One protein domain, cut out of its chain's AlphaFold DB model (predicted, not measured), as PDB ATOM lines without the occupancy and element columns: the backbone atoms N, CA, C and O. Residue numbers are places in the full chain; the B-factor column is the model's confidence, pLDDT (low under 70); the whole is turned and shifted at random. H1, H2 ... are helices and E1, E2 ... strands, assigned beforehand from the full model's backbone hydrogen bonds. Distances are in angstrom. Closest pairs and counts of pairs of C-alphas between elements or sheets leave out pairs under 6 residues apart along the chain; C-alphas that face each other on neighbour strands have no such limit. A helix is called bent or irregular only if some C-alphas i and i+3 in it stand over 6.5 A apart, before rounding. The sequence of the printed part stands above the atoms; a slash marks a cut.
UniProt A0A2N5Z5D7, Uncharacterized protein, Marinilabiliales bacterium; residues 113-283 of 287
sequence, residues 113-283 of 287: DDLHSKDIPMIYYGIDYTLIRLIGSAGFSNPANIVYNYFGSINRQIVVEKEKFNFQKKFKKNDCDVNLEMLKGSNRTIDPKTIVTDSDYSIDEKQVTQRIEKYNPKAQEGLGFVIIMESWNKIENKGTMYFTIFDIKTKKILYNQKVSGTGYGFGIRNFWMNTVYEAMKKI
ATOM      1  N   ASP A 113     101.720 158.822 227.760       94.19
ATOM      2  CA  ASP A 113     102.887 158.446 228.567       94.19
ATOM      3  C   ASP A 113     104.170 158.397 227.719       94.19
ATOM      4  O   ASP A 113     105.268 158.681 228.197       94.19
ATOM      5  N   ASP A 114     104.023 158.140 226.418       94.31
ATOM      6  CA  ASP A 114     105.116 158.108 225.453       94.31
ATOM      7  C   ASP A 114     105.685 159.506 225.124       94.31
ATOM      8  O   ASP A 114     106.787 159.621 224.579       94.31
ATOM      9  N   LEU A 115     104.995 160.601 225.475       93.62
ATOM     10  CA  LEU A 115     105.451 161.966 225.172       93.62
ATOM     11  C   LEU A 115     106.811 162.304 225.800       93.62
ATOM     12  O   LEU A 115     107.550 163.109 225.227       93.62
ATOM     13  N   HIS A 116     107.174 161.655 226.907       92.19
ATOM     14  CA  HIS A 116     108.454 161.844 227.596       92.19
ATOM     15  C   HIS A 116     109.636 161.148 226.914       92.19
ATOM     16  O   HIS A 116     110.797 161.464 227.188       92.19
ATOM     17  N   SER A 117     109.368 160.200 226.012       92.38
ATOM     18  CA  SER A 117     110.433 159.499 225.305       92.38
ATOM     19  C   SER A 117     111.091 160.413 224.278       92.38
ATOM     20  O   SER A 117     110.433 160.996 223.408       92.38
ATOM     21  N   LYS A 118     112.417 160.521 224.360       92.75
ATOM     22  CA  LYS A 118     113.221 161.330 223.436       92.75
ATOM     23  C   LYS A 118     113.435 160.643 222.089       92.75
ATOM     24  O   LYS A 118     113.702 161.336 221.111       92.75
ATOM     25  N   ASP A 119     113.316 159.316 222.065       90.25
ATOM     26  CA  ASP A 119     113.663 158.458 220.926       90.25
ATOM     27  C   ASP A 119     112.505 158.244 219.951       90.25
ATOM     28  O   ASP A 119     112.709 157.756 218.843       90.25
ATOM     29  N   ILE A 120     111.282 158.607 220.343       90.31
ATOM     30  CA  ILE A 120     110.136 158.515 219.441       90.31
ATOM     31  C   ILE A 120     110.230 159.652 218.418       90.31
ATOM     32  O   ILE A 120     110.268 160.822 218.827       90.31
ATOM     33  N   PRO A 121     110.230 159.339 217.109       88.44
ATOM     34  CA  PRO A 121     110.338 160.345 216.069       88.44
ATOM     35  C   PRO A 121     109.143 161.294 216.121       88.44
ATOM     36  O   PRO A 121     107.992 160.875 216.281       88.44
ATOM     37  N   MET A 122     109.429 162.585 215.975       94.69
ATOM     38  CA  MET A 122     108.420 163.633 215.913       94.69
ATOM     39  C   MET A 122     108.519 164.364 214.579       94.69
ATOM     40  O   MET A 122     109.607 164.747 214.163       94.69
ATOM     41  N   ILE A 123     107.381 164.594 213.928       96.38
ATOM     42  CA  ILE A 123     107.306 165.292 212.644       96.38
ATOM     43  C   ILE A 123     106.480 166.562 212.818       96.38
ATOM     44  O   ILE A 123     105.292 166.511 213.130       96.38
ATOM     45  N   TYR A 124     107.094 167.715 212.576       97.44
ATOM     46  CA  TYR A 124     106.410 168.997 212.494       97.44
ATOM     47  C   TYR A 124     105.784 169.196 211.109       97.44
ATOM     48  O   TYR A 124     106.479 169.283 210.092       97.44
ATOM     49  N   TYR A 125     104.460 169.331 211.072       97.56
ATOM     50  CA  TYR A 125     103.700 169.493 209.832       97.56
ATOM     51  C   TYR A 125     103.430 170.951 209.437       97.56
ATOM     52  O   TYR A 125     102.989 171.215 208.316       97.56
ATOM     53  N   GLY A 126     103.716 171.911 210.319       97.69
ATOM     54  CA  GLY A 126     103.480 173.335 210.079       97.69
ATOM     55  C   GLY A 126     102.355 173.931 210.925       97.69
ATOM     56  O   GLY A 126     101.843 173.316 211.863       97.69
ATOM     57  N   ILE A 127     101.972 175.155 210.565       98.75
ATOM     58  CA  ILE A 127     100.780 175.832 211.072       98.75
ATOM     59  C   ILE A 127      99.616 175.552 210.127       98.75
ATOM     60  O   ILE A 127      99.704 175.811 208.921       98.75
ATOM     61  N   ASP A 128      98.522 175.067 210.695       98.75
ATOM     62  CA  ASP A 128      97.231 174.942 210.047       98.75
ATOM     63  C   ASP A 128      96.383 176.195 210.316       98.75
ATOM     64  O   ASP A 128      96.094 176.540 211.462       98.75
ATOM     65  N   TYR A 129      95.990 176.874 209.239       98.69
ATOM     66  CA  TYR A 129      95.195 178.102 209.275       98.69
ATOM     67  C   TYR A 129      93.713 177.879 208.954       98.69
ATOM     68  O   TYR A 129      92.952 178.834 208.897       98.69
ATOM     69  N   THR A 130      93.270 176.648 208.710       98.06
ATOM     70  CA  THR A 130      91.906 176.353 208.230       98.06
ATOM     71  C   THR A 130      90.800 176.776 209.196       98.06
ATOM     72  O   THR A 130      89.686 177.045 208.756       98.06
ATOM     73  N   LEU A 131      91.105 176.870 210.493       98.19
ATOM     74  CA  LEU A 131      90.171 177.299 211.534       98.19
ATOM     75  C   LEU A 131      90.364 178.760 211.971       98.19
ATOM     76  O   LEU A 131      89.695 179.197 212.906       98.19
ATOM     77  N   ILE A 132      91.257 179.521 211.329       98.69
ATOM     78  CA  ILE A 132      91.605 180.868 211.788       98.69
ATOM     79  C   ILE A 132      90.477 181.887 211.549       98.69
ATOM     80  O   ILE A 132      89.802 181.878 210.512       98.69
ATOM     81  N   ARG A 133      90.359 182.854 212.465       98.56
ATOM     82  CA  ARG A 133      89.756 184.170 212.192       98.56
ATOM     83  C   ARG A 133      90.733 185.327 212.378       98.56
ATOM     84  O   ARG A 133      91.603 185.310 213.247       98.56
ATOM     85  N   LEU A 134      90.569 186.349 211.544       98.62
ATOM     86  CA  LEU A 134      91.319 187.599 211.604       98.62
ATOM     87  C   LEU A 134      90.436 188.656 212.281       98.62
ATOM     88  O   LEU A 134      89.475 189.124 211.678       98.62
ATOM     89  N   ILE A 135      90.728 188.989 213.537       98.69
ATOM     90  CA  ILE A 135      89.892 189.863 214.372       98.69
ATOM     91  C   ILE A 135      90.394 191.311 214.295       98.69
ATOM     92  O   ILE A 135      91.563 191.575 214.590       98.69
ATOM     93  N   GLY A 136      89.518 192.251 213.942       97.62
ATOM     94  CA  GLY A 136      89.835 193.671 213.776       97.62
ATOM     95  C   GLY A 136      90.053 194.034 212.310       97.62
ATOM     96  O   GLY A 136      91.189 194.089 211.833       97.62
ATOM     97  N   SER A 137      88.961 194.301 211.599       95.38
ATOM     98  CA  SER A 137      88.891 194.522 210.152       95.38
ATOM     99  C   SER A 137      89.805 195.641 209.653       95.38
ATOM    100  O   SER A 137      90.480 195.476 208.633       95.38
ATOM    101  N   ALA A 138      89.947 196.724 210.425       91.31
ATOM    102  CA  ALA A 138      90.881 197.819 210.147       91.31
ATOM    103  C   ALA A 138      92.345 197.348 209.988       91.31
ATOM    104  O   ALA A 138      93.147 197.984 209.305       91.31
ATOM    105  N   GLY A 139      92.695 196.214 210.600       88.06
ATOM    106  CA  GLY A 139      94.009 195.581 210.550       88.06
ATOM    107  C   GLY A 139      94.296 194.709 209.335       88.06
ATOM    108  O   GLY A 139      95.449 194.329 209.113       88.06
ATOM    109  N   PHE A 140      93.261 194.350 208.580       92.94
ATOM    110  CA  PHE A 140      93.300 193.275 207.595       92.94
ATOM    111  C   PHE A 140      92.636 193.704 206.286       92.94
ATOM    112  O   PHE A 140      91.700 193.076 205.806       92.94
ATOM    113  N   SER A 141      93.167 194.762 205.671       88.06
ATOM    114  CA  SER A 141      92.631 195.341 204.431       88.06
ATOM    115  C   SER A 141      92.777 194.454 203.186       88.06
ATOM    116  O   SER A 141      92.107 194.690 202.185       88.06
ATOM    117  N   ASN A 142      93.639 193.429 203.219       92.38
ATOM    118  CA  ASN A 142      93.832 192.494 202.106       92.38
ATOM    119  C   ASN A 142      93.883 191.028 202.585       92.38
ATOM    120  O   ASN A 142      94.956 190.410 202.598       92.38
ATOM    121  N   PRO A 143      92.737 190.444 202.977       91.25
ATOM    122  CA  PRO A 143      92.678 189.072 203.480       91.25
ATOM    123  C   PRO A 143      93.019 188.024 202.411       91.25
ATOM    124  O   PRO A 143      93.580 186.980 202.735       91.25
ATOM    125  N   ALA A 144      92.788 188.315 201.126       91.62
ATOM    126  CA  ALA A 144      93.191 187.439 200.026       91.62
ATOM    127  C   ALA A 144      94.712 187.230 199.994       91.62
ATOM    128  O   ALA A 144      95.189 186.099 199.928       91.62
ATOM    129  N   ASN A 145      95.492 188.307 200.120       90.75
ATOM    130  CA  ASN A 145      96.950 188.211 200.185       90.75
ATOM    131  C   ASN A 145      97.423 187.441 201.434       90.75
ATOM    132  O   ASN A 145      98.420 186.717 201.391       90.75
ATOM    133  N   ILE A 146      96.686 187.541 202.543       92.31
ATOM    134  CA  ILE A 146      96.965 186.769 203.761       92.31
ATOM    135  C   ILE A 146      96.827 185.268 203.509       92.31
ATOM    136  O   ILE A 146      97.784 184.523 203.741       92.31
ATOM    137  N   VAL A 147      95.681 184.853 202.970       90.00
ATOM    138  CA  VAL A 147      95.374 183.446 202.689       90.00
ATOM    139  C   VAL A 147      96.323 182.864 201.640       90.00
ATOM    140  O   VAL A 147      96.915 181.803 201.853       90.00
ATOM    141  N   TYR A 148      96.500 183.564 200.516       87.38
ATOM    142  CA  TYR A 148      97.219 183.025 199.362       87.38
ATOM    143  C   TYR A 148      98.741 183.111 199.489       87.38
ATOM    144  O   TYR A 148      99.435 182.251 198.949       87.38
ATOM    145  N   ASN A 149      99.270 184.091 200.232       85.38
ATOM    146  CA  ASN A 149     100.713 184.335 200.290       85.38
ATOM    147  C   ASN A 149     101.282 184.243 201.711       85.38
ATOM    148  O   ASN A 149     102.240 183.492 201.937       85.38
ATOM    149  N   TYR A 150     100.722 184.972 202.682       91.31
ATOM    150  CA  TYR A 150     101.365 185.099 203.996       91.31
ATOM    151  C   TYR A 150     101.329 183.822 204.828       91.31
ATOM    152  O   TYR A 150     102.370 183.459 205.372       91.31
ATOM    153  N   PHE A 151     100.212 183.095 204.884       95.94
ATOM    154  CA  PHE A 151     100.136 181.841 205.646       95.94
ATOM    155  C   PHE A 151     101.207 180.827 205.220       95.94
ATOM    156  O   PHE A 151     101.965 180.315 206.048       95.94
ATOM    157  N   GLY A 152     101.345 180.597 203.910       90.38
ATOM    158  CA  GLY A 152     102.397 179.731 203.376       90.38
ATOM    159  C   GLY A 152     103.802 180.294 203.611       90.38
ATOM    160  O   GLY A 152     104.727 179.541 203.915       90.38
ATOM    161  N   SER A 153     103.979 181.617 203.503       89.31
ATOM    162  CA  SER A 153     105.269 182.261 203.767       89.31
ATOM    163  C   SER A 153     105.704 182.150 205.228       89.31
ATOM    164  O   SER A 153     106.900 181.993 205.458       89.31
ATOM    165  N   ILE A 154     104.786 182.236 206.194       94.19
ATOM    166  CA  ILE A 154     105.097 182.084 207.623       94.19
ATOM    167  C   ILE A 154     105.516 180.643 207.917       94.19
ATOM    168  O   ILE A 154     106.543 180.442 208.558       94.19
ATOM    169  N   ASN A 155     104.795 179.646 207.386       94.38
ATOM    170  CA  ASN A 155     105.175 178.237 207.550       94.38
ATOM    171  C   ASN A 155     106.599 177.961 207.066       94.38
ATOM    172  O   ASN A 155     107.379 177.333 207.776       94.38
ATOM    173  N   ARG A 156     106.967 178.482 205.889       91.50
ATOM    174  CA  ARG A 156     108.342 178.359 205.384       91.50
ATOM    175  C   ARG A 156     109.348 179.078 206.278       91.50
ATOM    176  O   ARG A 156     110.407 178.529 206.556       91.50
ATOM    177  N   GLN A 157     109.023 180.286 206.734       91.62
ATOM    178  CA  GLN A 157     109.949 181.098 207.521       91.62
ATOM    179  C   GLN A 157     110.256 180.482 208.892       91.62
ATOM    180  O   GLN A 157     111.406 180.506 209.313       91.62
ATOM    181  N   ILE A 158     109.273 179.867 209.552       94.00
ATOM    182  CA  ILE A 158     109.472 179.167 210.833       94.00
ATOM    183  C   ILE A 158     110.495 178.036 210.701       94.00
ATOM    184  O   ILE A 158     111.352 177.876 211.565       94.00
ATOM    185  N   VAL A 159     110.434 177.284 209.601       89.81
ATOM    186  CA  VAL A 159     111.374 176.189 209.319       89.81
ATOM    187  C   VAL A 159     112.776 176.723 209.023       89.81
ATOM    188  O   VAL A 159     113.766 176.149 209.469       89.81
ATOM    189  N   VAL A 160     112.875 177.840 208.293       89.25
ATOM    190  CA  VAL A 160     114.158 178.512 208.028       89.25
ATOM    191  C   VAL A 160     114.783 179.023 209.330       89.25
ATOM    192  O   VAL A 160     115.979 178.850 209.552       89.25
ATOM    193  N   GLU A 161     113.982 179.602 210.223       90.25
ATOM    194  CA  GLU A 161     114.407 180.121 211.528       90.25
ATOM    195  C   GLU A 161     114.456 179.025 212.619       90.25
ATOM    196  O   GLU A 161     114.102 179.277 213.771       90.25
ATOM    197  N   LYS A 162     114.920 177.808 212.293       87.31
ATOM    198  CA  LYS A 162     114.900 176.633 213.196       87.31
ATOM    199  C   LYS A 162     115.565 176.842 214.563       87.31
ATOM    200  O   LYS A 162     115.131 176.258 215.550       87.31
ATOM    201  N   GLU A 163     116.584 177.698 214.645       91.69
ATOM    202  CA  GLU A 163     117.242 178.022 215.920       91.69
ATOM    203  C   GLU A 163     116.317 178.822 216.846       91.69
ATOM    204  O   GLU A 163     116.319 178.641 218.063       91.69
ATOM    205  N   LYS A 164     115.478 179.683 216.259       93.44
ATOM    206  CA  LYS A 164     114.476 180.471 216.977       93.44
ATOM    207  C   LYS A 164     113.230 179.645 217.282       93.44
ATOM    208  O   LYS A 164     112.700 179.744 218.386       93.44
ATOM    209  N   PHE A 165     112.777 178.827 216.335       95.69
ATOM    210  CA  PHE A 165     111.621 177.933 216.465       95.69
ATOM    211  C   PHE A 165     112.064 176.493 216.734       95.69
ATOM    212  O   PHE A 165     111.730 175.564 216.000       95.69
ATOM    213  N   ASN A 166     112.851 176.306 217.794       94.94
ATOM    214  CA  ASN A 166     113.461 175.016 218.097       94.94
ATOM    215  C   ASN A 166     112.474 174.077 218.820       94.94
ATOM    216  O   ASN A 166     112.507 173.926 220.046       94.94
ATOM    217  N   PHE A 167     111.575 173.456 218.051       93.81
ATOM    218  CA  PHE A 167     110.566 172.525 218.567       93.81
ATOM    219  C   PHE A 167     111.173 171.232 219.118       93.81
ATOM    220  O   PHE A 167     110.710 170.746 220.147       93.81
ATOM    221  N   GLN A 168     112.255 170.736 218.513       92.06
ATOM    222  CA  GLN A 168     113.023 169.594 219.018       92.06
ATOM    223  C   GLN A 168     113.430 169.810 220.483       92.06
ATOM    224  O   GLN A 168     113.073 169.030 221.365       92.06
ATOM    225  N   LYS A 169     114.107 170.931 220.764       93.62
ATOM    226  CA  LYS A 169     114.508 171.311 222.122       93.62
ATOM    227  C   LYS A 169     113.297 171.573 223.007       93.62
ATOM    228  O   LYS A 169     113.315 171.220 224.186       93.62
ATOM    229  N   LYS A 170     112.253 172.205 222.463       94.62
ATOM    230  CA  LYS A 170     111.061 172.567 223.232       94.62
ATOM    231  C   LYS A 170     110.312 171.342 223.766       94.62
ATOM    232  O   LYS A 170     109.898 171.377 224.921       94.62
ATOM    233  N   PHE A 171     110.198 170.288 222.961       93.88
ATOM    234  CA  PHE A 171     109.535 169.025 223.305       93.88
ATOM    235  C   PHE A 171     110.517 167.916 223.727       93.88
ATOM    236  O   PHE A 171     110.139 166.752 223.792       93.88
ATOM    237  N   LYS A 172     111.780 168.276 224.012       94.44
ATOM    238  CA  LYS A 172     112.857 167.379 224.472       94.44
ATOM    239  C   LYS A 172     113.056 166.125 223.603       94.44
ATOM    240  O   LYS A 172     113.381 165.065 224.130       94.44
ATOM    241  N   LYS A 173     112.902 166.239 222.285       91.31
ATOM    242  CA  LYS A 173     113.107 165.124 221.346       91.31
ATOM    243  C   LYS A 173     114.551 165.053 220.858       91.31
ATOM    244  O   LYS A 173     115.226 166.081 220.769       91.31
ATOM    245  N   ASN A 174     115.014 163.849 220.529       88.62
ATOM    246  CA  ASN A 174     116.312 163.658 219.885       88.62
ATOM    247  C   ASN A 174     116.292 164.151 218.437       88.62
ATOM    248  O   ASN A 174     117.294 164.700 217.986       88.62
ATOM    249  N   ASP A 175     115.146 164.044 217.763       83.06
ATOM    250  CA  ASP A 175     114.936 164.573 216.419       83.06
ATOM    251  C   ASP A 175     113.529 165.175 216.261       83.06
ATOM    252  O   ASP A 175     112.590 164.807 216.973       83.06
ATOM    253  N   CYS A 176     113.400 166.140 215.354       89.88
ATOM    254  CA  CYS A 176     112.129 166.725 214.946       89.88
ATOM    255  C   CYS A 176     112.175 167.047 213.452       89.88
ATOM    256  O   CYS A 176     112.601 168.137 213.051       89.88
ATOM    257  N   ASP A 177     111.673 166.127 212.640       89.31
ATOM    258  CA  ASP A 177     111.586 166.311 211.200       89.31
ATOM    259  C   ASP A 177     110.558 167.369 210.818       89.31
ATOM    260  O   ASP A 177     109.675 167.746 211.592       89.31
ATOM    261  N   VAL A 178     110.642 167.832 209.573       89.44
ATOM    262  CA  VAL A 178     109.704 168.801 209.009       89.44
ATOM    263  C   VAL A 178     109.073 168.238 207.744       89.44
ATOM    264  O   VAL A 178     109.768 167.921 206.781       89.44
ATOM    265  N   ASN A 179     107.741 168.200 207.704       91.00
ATOM    266  CA  ASN A 179     106.980 167.816 206.520       91.00
ATOM    267  C   ASN A 179     105.786 168.753 206.302       91.00
ATOM    268  O   ASN A 179     104.674 168.493 206.746       91.00
ATOM    269  N   LEU A 180     105.995 169.840 205.558       89.81
ATOM    270  CA  LEU A 180     104.922 170.800 205.269       89.81
ATOM    271  C   LEU A 180     103.927 170.313 204.199       89.81
ATOM    272  O   LEU A 180     102.905 170.965 203.972       89.81
ATOM    273  N   GLU A 181     104.207 169.200 203.510       88.44
ATOM    274  CA  GLU A 181     103.386 168.741 202.384       88.44
ATOM    275  C   GLU A 181     101.998 168.272 202.837       88.44
ATOM    276  O   GLU A 181     101.044 168.448 202.086       88.44
ATOM    277  N   MET A 182     101.847 167.776 204.074       91.00
ATOM    278  CA  MET A 182     100.540 167.381 204.625       91.00
ATOM    279  C   MET A 182      99.532 168.540 204.633       91.00
ATOM    280  O   MET A 182      98.345 168.339 204.392       91.00
ATOM    281  N   LEU A 183      99.999 169.764 204.898       93.44
ATOM    282  CA  LEU A 183      99.145 170.951 204.966       93.44
ATOM    283  C   LEU A 183      99.085 171.717 203.641       93.44
ATOM    284  O   LEU A 183      98.345 172.700 203.518       93.44
ATOM    285  N   LYS A 184      99.840 171.291 202.626       87.50
ATOM    286  CA  LYS A 184      99.915 171.984 201.341       87.50
ATOM    287  C   LYS A 184      98.542 172.067 200.691       87.50
ATOM    288  O   LYS A 184      97.843 171.080 200.514       87.50
ATOM    289  N   GLY A 185      98.155 173.283 200.321       86.62
ATOM    290  CA  GLY A 185      96.854 173.539 199.711       86.62
ATOM    291  C   GLY A 185      95.687 173.642 200.696       86.62
ATOM    292  O   GLY A 185      94.649 174.140 200.276       86.62
ATOM    293  N   SER A 186      95.851 173.314 201.985       90.88
ATOM    294  CA  SER A 186      94.772 173.446 202.987       90.88
ATOM    295  C   SER A 186      94.212 174.869 203.043       90.88
ATOM    296  O   SER A 186      93.001 175.060 203.100       90.88
ATOM    297  N   ASN A 187      95.075 175.881 202.897       90.12
ATOM    298  CA  ASN A 187      94.666 177.289 202.877       90.12
ATOM    299  C   ASN A 187      93.697 177.637 201.733       90.12
ATOM    300  O   ASN A 187      92.997 178.634 201.832       90.12
ATOM    301  N   ARG A 188      93.629 176.840 200.657       89.62
ATOM    302  CA  ARG A 188      92.692 177.072 199.542       89.62
ATOM    303  C   ARG A 188      91.231 176.834 199.933       89.62
ATOM    304  O   ARG A 188      90.346 177.257 199.206       89.62
ATOM    305  N   THR A 189      90.992 176.160 201.058       93.56
ATOM    306  CA  THR A 189      89.645 175.950 201.613       93.56
ATOM    307  C   THR A 189      89.112 177.172 202.362       93.56
ATOM    308  O   THR A 189      87.939 177.210 202.720       93.56
ATOM    309  N   ILE A 190      89.965 178.170 202.606       96.06
ATOM    310  CA  ILE A 190      89.623 179.370 203.361       96.06
ATOM    311  C   ILE A 190      89.093 180.427 202.392       96.06
ATOM    312  O   ILE A 190      89.818 180.857 201.495       96.06
ATOM    313  N   ASP A 191      87.860 180.889 202.604       96.69
ATOM    314  CA  ASP A 191      87.325 182.039 201.873       96.69
ATOM    315  C   ASP A 191      87.876 183.350 202.472       96.69
ATOM    316  O   ASP A 191      87.545 183.700 203.614       96.69
ATOM    317  N   PRO A 192      88.709 184.111 201.735       94.00
ATOM    318  CA  PRO A 192      89.251 185.370 202.230       94.00
ATOM    319  C   PRO A 192      88.179 186.439 202.480       94.00
ATOM    320  O   PRO A 192      88.457 187.395 203.198       94.00
ATOM    321  N   LYS A 193      86.971 186.307 201.919       94.62
ATOM    322  CA  LYS A 193      85.878 187.266 202.138       94.62
ATOM    323  C   LYS A 193      85.229 187.119 203.512       94.62
ATOM    324  O   LYS A 193      84.674 188.089 204.012       94.62
ATOM    325  N   THR A 194      85.306 185.938 204.126       96.19
ATOM    326  CA  THR A 194      84.607 185.628 205.387       96.19
ATOM    327  C   THR A 194      85.553 185.394 206.566       96.19
ATOM    328  O   THR A 194      85.109 185.068 207.662       96.19
ATOM    329  N   ILE A 195      86.869 185.469 206.348       97.56
ATOM    330  CA  ILE A 195      87.872 185.162 207.380       97.56
ATOM    331  C   ILE A 195      88.050 186.299 208.401       97.56
ATOM    332  O   ILE A 195      88.529 186.057 209.510       97.56
ATOM    333  N   VAL A 196      87.691 187.529 208.020       98.38
ATOM    334  CA  VAL A 196      87.818 188.736 208.846       98.38
ATOM    335  C   VAL A 196      86.533 188.955 209.643       98.38
ATOM    336  O   VAL A 196      85.441 188.810 209.103       98.38
ATOM    337  N   THR A 197      86.666 189.311 210.917       97.94
ATOM    338  CA  THR A 197      85.552 189.620 211.823       97.94
ATOM    339  C   THR A 197      85.948 190.742 212.783       97.94
ATOM    340  O   THR A 197      87.131 190.932 213.053       97.94
ATOM    341  N   ASP A 198      84.974 191.473 213.317       97.50
ATOM    342  CA  ASP A 198      85.173 192.424 214.423       97.50
ATOM    343  C   ASP A 198      84.615 191.899 215.756       97.50
ATOM    344  O   ASP A 198      84.707 192.567 216.781       97.50
ATOM    345  N   SER A 199      84.054 190.688 215.753       96.69
ATOM    346  CA  SER A 199      83.574 189.997 216.951       96.69
ATOM    347  C   SER A 199      84.625 189.049 217.520       96.69
ATOM    348  O   SER A 199      85.512 188.576 216.802       96.69
ATOM    349  N   ASP A 200      84.467 188.715 218.799       94.75
ATOM    350  CA  ASP A 200      85.253 187.669 219.442       94.75
ATOM    351  C   ASP A 200      85.107 186.328 218.718       94.75
ATOM    352  O   ASP A 200      84.068 185.995 218.140       94.75
ATOM    353  N   TYR A 201      86.179 185.541 218.755       97.81
ATOM    354  CA  TYR A 201      86.225 184.219 218.153       97.81
ATOM    355  C   TYR A 201      87.079 183.279 218.991       97.81
ATOM    356  O   TYR A 201      88.173 183.631 219.435       97.81
ATOM    357  N   SER A 202      86.593 182.055 219.142       97.69
ATOM    358  CA  SER A 202      87.320 180.950 219.749       97.69
ATOM    359  C   SER A 202      86.901 179.647 219.091       97.69
ATOM    360  O   SER A 202      85.737 179.504 218.715       97.69
ATOM    361  N   ILE A 203      87.820 178.691 219.020       97.81
ATOM    362  CA  ILE A 203      87.497 177.301 218.716       97.81
ATOM    363  C   ILE A 203      87.552 176.462 219.991       97.81
ATOM    364  O   ILE A 203      88.200 176.840 220.972       97.81
ATOM    365  N   ASP A 204      86.865 175.327 219.980       94.81
ATOM    366  CA  ASP A 204      86.919 174.335 221.052       94.81
ATOM    367  C   ASP A 204      87.840 173.145 220.702       94.81
ATOM    368  O   ASP A 204      88.337 172.995 219.582       94.81
ATOM    369  N   GLU A 205      88.092 172.268 221.679       93.62
ATOM    370  CA  GLU A 205      88.925 171.071 221.478       93.62
ATOM    371  C   GLU A 205      88.301 170.046 220.518       93.62
ATOM    372  O   GLU A 205      89.014 169.245 219.901       93.62
ATOM    373  N   LYS A 206      86.975 170.078 220.347       97.38
ATOM    374  CA  LYS A 206      86.270 169.199 219.413       97.38
ATOM    375  C   LYS A 206      86.597 169.593 217.976       97.38
ATOM    376  O   LYS A 206      86.899 168.718 217.169       97.38
ATOM    377  N   GLN A 207      86.620 170.886 217.661       98.50
ATOM    378  CA  GLN A 207      87.027 171.393 216.349       98.50
ATOM    379  C   GLN A 207      88.492 171.051 216.035       98.50
ATOM    380  O   GLN A 207      88.804 170.689 214.900       98.50
ATOM    381  N   VAL A 208      89.381 171.103 217.035       98.50
ATOM    382  CA  VAL A 208      90.785 170.657 216.910       98.50
ATOM    383  C   VAL A 208      90.848 169.160 216.576       98.50
ATOM    384  O   VAL A 208      91.517 168.775 215.616       98.50
ATOM    385  N   THR A 209      90.109 168.323 217.308       98.25
ATOM    386  CA  THR A 209      90.029 166.868 217.061       98.25
ATOM    387  C   THR A 209      89.517 166.562 215.654       98.25
ATOM    388  O   THR A 209      90.196 165.892 214.879       98.25
ATOM    389  N   GLN A 210      88.386 167.158 215.268       98.19
ATOM    390  CA  GLN A 210      87.802 167.013 213.930       98.19
ATOM    391  C   GLN A 210      88.749 167.468 212.819       98.19
ATOM    392  O   GLN A 210      88.696 166.969 211.691       98.19
ATOM    393  N   ARG A 211      89.611 168.452 213.102       97.81
ATOM    394  CA  ARG A 211      90.608 168.902 212.136       97.81
ATOM    395  C   ARG A 211      91.707 167.865 211.932       97.81
ATOM    396  O   ARG A 211      92.098 167.652 210.780       97.81
ATOM    397  N   ILE A 212      92.169 167.240 213.013       98.19
ATOM    398  CA  ILE A 212      93.238 166.234 213.015       98.19
ATOM    399  C   ILE A 212      92.790 164.926 212.359       98.19
ATOM    400  O   ILE A 212      93.545 164.351 211.578       98.19
ATOM    401  N   GLU A 213      91.542 164.503 212.562       97.31
ATOM    402  CA  GLU A 213      90.968 163.310 211.917       97.31
ATOM    403  C   GLU A 213      91.065 163.357 210.379       97.31
ATOM    404  O   GLU A 213      91.285 162.334 209.721       97.31
ATOM    405  N   LYS A 214      90.984 164.564 209.799       96.31
ATOM    406  CA  LYS A 214      91.094 164.811 208.350       96.31
ATOM    407  C   LYS A 214      92.528 164.775 207.818       96.31
ATOM    408  O   LYS A 214      92.717 164.873 206.607       96.31
ATOM    409  N   TYR A 215      93.542 164.709 208.677       96.44
ATOM    410  CA  TYR A 215      94.926 164.629 208.220       96.44
ATOM    411  C   TYR A 215      95.241 163.270 207.605       96.44
ATOM    412  O   TYR A 215      94.680 162.242 207.984       96.44
ATOM    413  N   ASN A 216      96.164 163.287 206.648       92.38
ATOM    414  CA  ASN A 216      96.672 162.099 205.978       92.38
ATOM    415  C   ASN A 216      98.201 162.211 205.842       92.38
ATOM    416  O   ASN A 216      98.702 162.571 204.771       92.38
ATOM    417  N   PRO A 217      98.952 162.051 206.948       90.38
ATOM    418  CA  PRO A 217     100.408 162.094 206.908       90.38
ATOM    419  C   PRO A 217     100.961 160.944 206.054       90.38
ATOM    420  O   PRO A 217     100.380 159.870 205.988       90.38
ATOM    421  N   LYS A 218     102.112 161.160 205.404       87.75
ATOM    422  CA  LYS A 218     102.815 160.078 204.683       87.75
ATOM    423  C   LYS A 218     103.470 159.066 205.629       87.75
ATOM    424  O   LYS A 218     103.635 157.908 205.264       87.75
ATOM    425  N   ALA A 219     103.899 159.533 206.801       86.44
ATOM    426  CA  ALA A 219     104.434 158.674 207.850       86.44
ATOM    427  C   ALA A 219     103.309 157.817 208.444       86.44
ATOM    428  O   ALA A 219     102.184 158.295 208.556       86.44
ATOM    429  N   GLN A 220     103.639 156.585 208.830       87.12
ATOM    430  CA  GLN A 220     102.684 155.593 209.342       87.12
ATOM    431  C   GLN A 220     102.700 155.471 210.875       87.12
ATOM    432  O   GLN A 220     101.738 155.001 211.470       87.12
ATOM    433  N   GLU A 221     103.776 155.917 211.525       90.62
ATOM    434  CA  GLU A 221     103.939 155.892 212.981       90.62
ATOM    435  C   GLU A 221     104.771 157.086 213.464       90.62
ATOM    436  O   GLU A 221     105.470 157.732 212.680       90.62
ATOM    437  N   GLY A 222     104.710 157.346 214.769       94.12
ATOM    438  CA  GLY A 222     105.443 158.410 215.452       94.12
ATOM    439  C   GLY A 222     104.518 159.502 215.980       94.12
ATOM    440  O   GLY A 222     103.293 159.355 216.012       94.12
ATOM    441  N   LEU A 223     105.115 160.619 216.391       97.12
ATOM    442  CA  LEU A 223     104.398 161.776 216.920       97.12
ATOM    443  C   LEU A 223     104.243 162.843 215.836       97.12
ATOM    444  O   LEU A 223     105.221 163.382 215.322       97.12
ATOM    445  N   GLY A 224     103.008 163.197 215.511       97.88
ATOM    446  CA  GLY A 224     102.704 164.311 214.629       97.88
ATOM    447  C   GLY A 224     102.555 165.592 215.429       97.88
ATOM    448  O   GLY A 224     101.804 165.625 216.397       97.88
ATOM    449  N   PHE A 225     103.240 166.660 215.030       98.38
ATOM    450  CA  PHE A 225     103.143 167.974 215.657       98.38
ATOM    451  C   PHE A 225     102.594 169.005 214.667       98.38
ATOM    452  O   PHE A 225     103.135 169.210 213.578       98.38
ATOM    453  N   VAL A 226     101.518 169.684 215.059       98.69
ATOM    454  CA  VAL A 226     100.892 170.766 214.297       98.69
ATOM    455  C   VAL A 226     100.580 171.941 215.219       98.69
ATOM    456  O   VAL A 226     100.285 171.770 216.404       98.69
ATOM    457  N   ILE A 227     100.621 173.148 214.666       98.81
ATOM    458  CA  ILE A 227     100.082 174.336 215.328       98.81
ATOM    459  C   ILE A 227      98.756 174.667 214.652       98.81
ATOM    460  O   ILE A 227      98.743 174.978 213.467       98.81
ATOM    461  N   ILE A 228      97.640 174.614 215.373       98.88
ATOM    462  CA  ILE A 228      96.332 175.002 214.828       98.88
ATOM    463  C   ILE A 228      96.077 176.455 215.221       98.88
ATOM    464  O   ILE A 228      95.929 176.776 216.401       98.88
ATOM    465  N   MET A 229      96.081 177.350 214.235       98.88
ATOM    466  CA  MET A 229      95.899 178.781 214.461       98.88
ATOM    467  C   MET A 229      94.413 179.097 214.649       98.88
ATOM    468  O   MET A 229      93.616 178.898 213.736       98.88
ATOM    469  N   GLU A 230      94.050 179.607 215.826       98.75
ATOM    470  CA  GLU A 230      92.676 180.008 216.145       98.75
ATOM    471  C   GLU A 230      92.411 181.434 215.670       98.75
ATOM    472  O   GLU A 230      91.431 181.693 214.975       98.75
ATOM    473  N   SER A 231      93.274 182.382 216.033       98.75
ATOM    474  CA  SER A 231      93.025 183.777 215.693       98.75
ATOM    475  C   SER A 231      94.281 184.622 215.601       98.75
ATOM    476  O   SER A 231      95.276 184.395 216.292       98.75
ATOM    477  N   TRP A 232      94.192 185.646 214.756       98.75
ATOM    478  CA  TRP A 232      95.048 186.824 214.790       98.75
ATOM    479  C   TRP A 232      94.181 188.029 215.126       98.75
ATOM    480  O   TRP A 232      93.360 188.446 214.316       98.75
ATOM    481  N   ASN A 233      94.359 188.586 216.318       98.56
ATOM    482  CA  ASN A 233      93.609 189.730 216.809       98.56
ATOM    483  C   ASN A 233      94.453 190.998 216.701       98.56
ATOM    484  O   ASN A 233      95.445 191.158 217.419       98.56
ATOM    485  N   LYS A 234      94.087 191.895 215.777       97.06
ATOM    486  CA  LYS A 234      94.818 193.143 215.558       97.06
ATOM    487  C   LYS A 234      94.519 194.203 216.617       97.06
ATOM    488  O   LYS A 234      95.394 195.023 216.880       97.06
ATOM    489  N   ILE A 235      93.347 194.156 217.245       96.31
ATOM    490  CA  ILE A 235      92.957 195.075 218.323       96.31
ATOM    491  C   ILE A 235      93.889 194.873 219.525       96.31
ATOM    492  O   ILE A 235      94.481 195.820 220.032       96.31
ATOM    493  N   GLU A 236      94.108 193.615 219.910       97.31
ATOM    494  CA  GLU A 236      94.970 193.243 221.039       97.31
ATOM    495  C   GLU A 236      96.431 192.978 220.641       97.31
ATOM    496  O   GLU A 236      97.272 192.715 221.501       97.31
ATOM    497  N   ASN A 237      96.745 192.997 219.341       97.50
ATOM    498  CA  ASN A 237      98.035 192.560 218.800       97.50
ATOM    499  C   ASN A 237      98.437 191.156 219.305       97.50
ATOM    500  O   ASN A 237      99.583 190.923 219.694       97.50
ATOM    501  N   LYS A 238      97.491 190.209 219.301       98.50
ATOM    502  CA  LYS A 238      97.637 188.869 219.889       98.50
ATOM    503  C   LYS A 238      97.303 187.782 218.874       98.50
ATOM    504  O   LYS A 238      96.292 187.867 218.188       98.50
ATOM    505  N   GLY A 239      98.136 186.752 218.788       98.75
ATOM    506  CA  GLY A 239      97.803 185.507 218.097       98.75
ATOM    507  C   GLY A 239      97.466 184.423 219.111       98.75
ATOM    508  O   GLY A 239      98.205 184.267 220.086       98.75
ATOM    509  N   THR A 240      96.393 183.670 218.881       98.81
ATOM    510  CA  THR A 240      95.976 182.536 219.717       98.81
ATOM    511  C   THR A 240      95.986 181.257 218.892       98.81
ATOM    512  O   THR A 240      95.534 181.233 217.750       98.81
ATOM    513  N   MET A 241      96.551 180.192 219.455       98.75
ATOM    514  CA  MET A 241      96.762 178.928 218.751       98.75
ATOM    515  C   MET A 241      96.802 177.743 219.707       98.75
ATOM    516  O   MET A 241      97.047 177.896 220.905       98.75
ATOM    517  N   TYR A 242      96.620 176.556 219.148       98.69
ATOM    518  CA  TYR A 242      96.835 175.286 219.819       98.69
ATOM    519  C   TYR A 242      98.155 174.682 219.353       98.69
ATOM    520  O   TYR A 242      98.405 174.582 218.153       98.69
ATOM    521  N   PHE A 243      98.997 174.282 220.301       98.38
ATOM    522  CA  PHE A 243     100.123 173.391 220.040       98.38
ATOM    523  C   PHE A 243      99.643 171.969 220.277       98.38
ATOM    524  O   PHE A 243      99.336 171.617 221.420       98.38
ATOM    525  N   THR A 244      99.562 171.175 219.211       98.50
ATOM    526  CA  THR A 244      98.913 169.868 219.262       98.50
ATOM    527  C   THR A 244      99.860 168.775 218.786       98.50
ATOM    528  O   THR A 244     100.383 168.840 217.673       98.50
ATOM    529  N   ILE A 245     100.075 167.773 219.640       98.44
ATOM    530  CA  ILE A 245     100.787 166.540 219.306       98.44
ATOM    531  C   ILE A 245      99.765 165.410 219.255       98.44
ATOM    532  O   ILE A 245      98.969 165.246 220.184       98.44
ATOM    533  N   PHE A 246      99.793 164.635 218.179       98.44
ATOM    534  CA  PHE A 246      98.922 163.489 217.958       98.44
ATOM    535  C   PHE A 246      99.744 162.248 217.607       98.44
ATOM    536  O   PHE A 246     100.851 162.351 217.081       98.44
ATOM    537  N   ASP A 247      99.201 161.076 217.898       97.88
ATOM    538  CA  ASP A 247      99.732 159.810 217.404       97.88
ATOM    539  C   ASP A 247      99.453 159.691 215.900       97.88
ATOM    540  O   ASP A 247      98.303 159.807 215.476       97.88
ATOM    541  N   ILE A 248     100.484 159.487 215.078       96.00
ATOM    542  CA  ILE A 248     100.351 159.489 213.611       96.00
ATOM    543  C   ILE A 248      99.418 158.375 213.119       96.00
ATOM    544  O   ILE A 248      98.623 158.615 212.208       96.00
ATOM    545  N   LYS A 249      99.482 157.192 213.738       93.88
ATOM    546  CA  LYS A 249      98.727 156.005 213.324       93.88
ATOM    547  C   LYS A 249      97.225 156.166 213.568       93.88
ATOM    548  O   LYS A 249      96.409 155.942 212.680       93.88
ATOM    549  N   THR A 250      96.855 156.552 214.784       95.94
ATOM    550  CA  THR A 250      95.463 156.622 215.257       95.94
ATOM    551  C   THR A 250      94.847 158.005 215.121       95.94
ATOM    552  O   THR A 250      93.633 158.151 215.252       95.94
ATOM    553  N   LYS A 251      95.669 159.037 214.885       97.19
ATOM    554  CA  LYS A 251      95.293 160.462 214.902       97.19
ATOM    555  C   LYS A 251      94.799 160.953 216.267       97.19
ATOM    556  O   LYS A 251      94.290 162.069 216.379       97.19
ATOM    557  N   LYS A 252      94.968 160.155 217.326       97.81
ATOM    558  CA  LYS A 252      94.570 160.519 218.685       97.81
ATOM    559  C   LYS A 252      95.440 161.658 219.201       97.81
ATOM    560  O   LYS A 252      96.666 161.587 219.162       97.81
ATOM    561  N   ILE A 253      94.809 162.698 219.738       98.31
ATOM    562  CA  ILE A 253      95.516 163.801 220.393       98.31
ATOM    563  C   ILE A 253      96.151 163.302 221.695       98.31
ATOM    564  O   ILE A 253      95.464 162.826 222.602       98.31
ATOM    565  N   LEU A 254      97.466 163.467 221.803       97.56
ATOM    566  CA  LEU A 254      98.252 163.114 222.985       97.56
ATOM    567  C   LEU A 254      98.531 164.347 223.847       97.56
ATOM    568  O   LEU A 254      98.460 164.290 225.073       97.56
ATOM    569  N   TYR A 255      98.761 165.489 223.206       97.44
ATOM    570  CA  TYR A 255      98.969 166.768 223.869       97.44
ATOM    571  C   TYR A 255      98.266 167.878 223.099       97.44
ATOM    572  O   TYR A 255      98.342 167.931 221.875       97.44
ATOM    573  N   ASN A 256      97.601 168.777 223.819       97.19
ATOM    574  CA  ASN A 256      96.935 169.932 223.238       97.19
ATOM    575  C   ASN A 256      96.972 171.089 224.232       97.19
ATOM    576  O   ASN A 256      96.372 171.004 225.300       97.19
ATOM    577  N   GLN A 257      97.675 172.169 223.897       97.12
ATOM    578  CA  GLN A 257      97.686 173.368 224.730       97.12
ATOM    579  C   GLN A 257      97.315 174.598 223.913       97.12
ATOM    580  O   GLN A 257      98.027 174.977 222.981       97.12
ATOM    581  N   LYS A 258      96.237 175.266 224.331       97.94
ATOM    582  CA  LYS A 258      95.881 176.604 223.860       97.94
ATOM    583  C   LYS A 258      96.808 177.639 224.486       97.94
ATOM    584  O   LYS A 258      96.940 177.711 225.709       97.94
ATOM    585  N   VAL A 259      97.454 178.449 223.659       97.88
ATOM    586  CA  VAL A 259      98.404 179.473 224.094       97.88
ATOM    587  C   VAL A 259      98.276 180.706 223.209       97.88
ATOM    588  O   VAL A 259      97.916 180.618 222.037       97.88
ATOM    589  N   SER A 260      98.583 181.876 223.770       98.50
ATOM    590  CA  SER A 260      98.641 183.126 223.014       98.50
ATOM    591  C   SER A 260     100.010 183.791 223.085       98.50
ATOM    592  O   SER A 260     100.690 183.764 224.120       98.50
ATOM    593  N   GLY A 261     100.385 184.454 221.998       98.62
ATOM    594  CA  GLY A 261     101.608 185.235 221.884       98.62
ATOM    595  C   GLY A 261     101.352 186.624 221.318       98.62
ATOM    596  O   GLY A 261     100.392 186.841 220.580       98.62
ATOM    597  N   THR A 262     102.218 187.567 221.674       98.38
ATOM    598  CA  THR A 262     102.108 188.963 221.244       98.38
ATOM    599  C   THR A 262     102.742 189.151 219.869       98.38
ATOM    600  O   THR A 262     103.816 188.616 219.581       98.38
ATOM    601  N   GLY A 263     102.071 189.904 219.004       95.44
ATOM    602  CA  GLY A 263     102.563 190.268 217.685       95.44
ATOM    603  C   GLY A 263     103.509 191.460 217.769       95.44
ATOM    604  O   GLY A 263     103.231 192.436 218.464       95.44
ATOM    605  N   TYR A 264     104.643 191.375 217.076       86.81
ATOM    606  CA  TYR A 264     105.649 192.435 217.035       86.81
ATOM    607  C   TYR A 264     106.525 192.301 215.786       86.81
ATOM    608  O   TYR A 264     106.762 191.196 215.303       86.81
ATOM    609  N   GLY A 265     107.050 193.422 215.293       83.44
ATOM    610  CA  GLY A 265     107.976 193.468 214.163       83.44
ATOM    611  C   GLY A 265     107.364 194.059 212.895       83.44
ATOM    612  O   GLY A 265     106.150 194.208 212.763       83.44
ATOM    613  N   PHE A 266     108.236 194.425 211.956       78.81
ATOM    614  CA  PHE A 266     107.838 195.104 210.727       78.81
ATOM    615  C   PHE A 266     107.220 194.138 209.710       78.81
ATOM    616  O   PHE A 266     107.810 193.105 209.376       78.81
ATOM    617  N   GLY A 267     106.063 194.524 209.170       82.62
ATOM    618  CA  GLY A 267     105.330 193.767 208.161       82.62
ATOM    619  C   GLY A 267     104.531 192.597 208.739       82.62
ATOM    620  O   GLY A 267     104.910 191.961 209.720       82.62
ATOM    621  N   ILE A 268     103.418 192.279 208.080       86.88
ATOM    622  CA  ILE A 268     102.424 191.304 208.555       86.88
ATOM    623  C   ILE A 268     103.014 189.909 208.822       86.88
ATOM    624  O   ILE A 268     102.674 189.282 209.821       86.88
ATOM    625  N   ARG A 269     103.962 189.444 207.993       88.88
ATOM    626  CA  ARG A 269     104.628 188.146 208.184       88.88
ATOM    627  C   ARG A 269     105.378 188.084 209.509       88.88
ATOM    628  O   ARG A 269     105.140 187.169 210.286       88.88
ATOM    629  N   ASN A 270     106.286 189.030 209.750       85.12
ATOM    630  CA  ASN A 270     107.123 189.017 210.951       85.12
ATOM    631  C   ASN A 270     106.274 189.285 212.192       85.12
ATOM    632  O   ASN A 270     106.437 188.593 213.193       85.12
ATOM    633  N   PHE A 271     105.323 190.218 212.069       94.00
ATOM    634  CA  PHE A 271     104.378 190.561 213.119       94.00
ATOM    635  C   PHE A 271     103.645 189.330 213.655       94.00
ATOM    636  O   PHE A 271     103.707 189.036 214.850       94.00
ATOM    637  N   TRP A 272     102.994 188.567 212.772       97.81
ATOM    638  CA  TRP A 272     102.211 187.406 213.188       97.81
ATOM    639  C   TRP A 272     103.054 186.164 213.451       97.81
ATOM    640  O   TRP A 272     102.729 185.392 214.349       97.81
ATOM    641  N   MET A 273     104.183 185.992 212.763       97.56
ATOM    642  CA  MET A 273     105.143 184.938 213.093       97.56
ATOM    643  C   MET A 273     105.701 185.097 214.516       97.56
ATOM    644  O   MET A 273     105.938 184.101 215.200       97.56
ATOM    645  N   ASN A 274     105.856 186.333 215.006       98.06
ATOM    646  CA  ASN A 274     106.271 186.573 216.385       98.06
ATOM    647  C   ASN A 274     105.266 186.025 217.411       98.06
ATOM    648  O   ASN A 274     105.682 185.537 218.457       98.06
ATOM    649  N   THR A 275     103.964 186.016 217.102       98.69
ATOM    650  CA  THR A 275     102.960 185.430 218.010       98.69
ATOM    651  C   THR A 275     103.221 183.947 218.264       98.69
ATOM    652  O   THR A 275     103.092 183.487 219.395       98.69
ATOM    653  N   VAL A 276     103.684 183.214 217.249       98.62
ATOM    654  CA  VAL A 276     104.038 181.795 217.365       98.62
ATOM    655  C   VAL A 276     105.260 181.621 218.260       98.62
ATOM    656  O   VAL A 276     105.276 180.748 219.124       98.62
ATOM    657  N   TYR A 277     106.266 182.485 218.103       98.25
ATOM    658  CA  TYR A 277     107.470 182.466 218.933       98.25
ATOM    659  C   TYR A 277     107.146 182.753 220.407       98.25
ATOM    660  O   TYR A 277     107.557 182.013 221.302       98.25
ATOM    661  N   GLU A 278     106.350 183.791 220.665       98.44
ATOM    662  CA  GLU A 278     105.910 184.156 222.012       98.44
ATOM    663  C   GLU A 278     105.041 183.072 222.655       98.44
ATOM    664  O   GLU A 278     105.216 182.762 223.836       98.44
ATOM    665  N   ALA A 279     104.137 182.459 221.888       98.31
ATOM    666  CA  ALA A 279     103.319 181.353 222.366       98.31
ATOM    667  C   ALA A 279     104.176 180.113 222.674       98.31
ATOM    668  O   ALA A 279     104.025 179.513 223.738       98.31
ATOM    669  N   MET A 280     105.151 179.783 221.820       97.38
ATOM    670  CA  MET A 280     106.055 178.646 222.013       97.38
ATOM    671  C   MET A 280     106.814 178.719 223.346       97.38
ATOM    672  O   MET A 280     106.972 177.711 224.044       97.38
ATOM    673  N   LYS A 281     107.251 179.914 223.759       95.75
ATOM    674  CA  LYS A 281     107.925 180.102 225.055       95.75
ATOM    675  C   LYS A 281     107.039 179.707 226.243       95.75
ATOM    676  O   LYS A 281     107.562 179.169 227.215       95.75
ATOM    677  N   LYS A 282     105.719 179.893 226.136       96.31
ATOM    678  CA  LYS A 282     104.726 179.695 227.209       96.31
ATOM    679  C   LYS A 282     104.122 178.284 227.283       96.31
ATOM    680  O   LYS A 282     103.394 177.987 228.226       96.31
ATOM    681  N   ILE A 283     104.404 177.414 226.314       93.62
ATOM    682  CA  ILE A 283     104.017 175.992 226.370       93.62
ATOM    683  C   ILE A 283     104.608 175.366 227.645       93.62
ATOM    684  O   ILE A 283     105.802 175.554 227.926       93.62
TER     685      ILE A 283
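Overview. This is residues 113 to 283 of the 287 residues of an uncharacterized protein of Marinilabiliales bacterium (UniProt A0A2N5Z5D7). A twisted, branched sheet of six strands makes the core, with E4, E5 and E6 running side by side as long strands, E1 and E2 one after the other along one side of E4, and the short E3 beyond E1. H7 packs on one face of this sheet, on E5 and E6, while H6, by E4 and E5, and H4 and H2, by E1, are on the other face; one half of H2 also reaches H7. The printed part has 171 residues with seven named helices and six named strands, in the order H1 E1 E2 H2 H3 E3 H4 H5 H6 E4 E5 E6 H7. The class is mixed, helices and strands, and the sheet is mixed too, with parallel pairs E1 and E3, E1 and E4, E2 and E4, and antiparallel pairs E4 and E5, E5 and E6. The whole is compact, with a radius of gyration of the C-alphas of 15.3 A, and elongated, spanning 47 by 30 by 24 A.

Along the chain. H1, residues 113 to 116, begins at C-alpha 113 at (102.887, 158.446, 228.567); it is only just irregular, with C-alphas 113 and 116 6.6 A apart. E1 is residues 122 to 128, 17.0 A long, and E2 is residues 133 to 135. H2, residues 143 to 160, is 24.4 A long and irregular, with C-alphas 148 and 151 7.0 A apart and a kink of 43 degrees near residue 150. H3 is residues 167 to 170, E3 residues 176 to 178, H4 residues 180 to 183 and H5 residues 186 to 189. H6 is residues 205 to 213, 12.5 A long. E4, residues 223 to 233, is 30.0 A long and begins at C-alpha 223 at (104.398, 161.776, 216.920). E5, residues 238 to 247, is 29.2 A long, and E6, residues 253 to 262, is 26.0 A long. H7, residues 268 to 282, is 22.1 A long and ends at C-alpha 282 at (104.726, 179.695, 227.209).

Arrangement. E4, E5 and E6 form a meander, each strand the antiparallel neighbour of the one before, and E4 and E5, like E5 and E6, are a hairpin. N 228 and O 242 are 2.9 A apart, and N 243 and O 257 2.9 A. E1 and E2 lie on one side of E4, beside residues 223 to 229 and 231 to 233, and E5 lies on the other side; N 125 and O 225 are 2.8 A apart, N 135 and O 232 2.8 A. On the other side of E1 from E4 is E3, with N 124 and O 177 at 2.8 A. H7 is on the sheet, its closest C-alphas to E6 being those of Thr 275 and Gly 261, 4.1 A apart. H6 is on the opposite face, at a height over the sheet of 9.0 A, over E4 and E5 and slantwise to the strands, at 49 degrees to E4 on the local plane. H2 and H4 are on the same face as H6; the closest C-alphas of H4 and E1, those of Leu 180 and Tyr 125, are 4.9 A apart. H2 touches H7 with its residues 150 to 158 alone, at a steep tilt of 51 degrees, the same way; the closest C-alphas are those of Ile 154 and Arg 269, 6.1 A. H2 touches H5, which is not on the sheet, with the C-alphas of Val 147 and Asn 187 closest at 6.2 A. H1 and H3 each only graze the sheet, with residues 113 to 115 and 167 to 169. In H6 every O i to N i+4 pair is within hydrogen-bond range, in H2 11 of 14 and in H7 8 of 11; H1, H3, H4 and H5 are too short for such a pair.

Size, cuts and confidence. The two C-alphas farthest apart, those of Asp 119 and Ala 138, are 46.7 A apart. The printed part has no cut. The one long link, H5 to H6, is residues 190 to 204, of which 196 to 197 pair in parallel with residues 134 to 135 of E2. The mean pLDDT of the printed part is 94.4, and no printed residue is under 70.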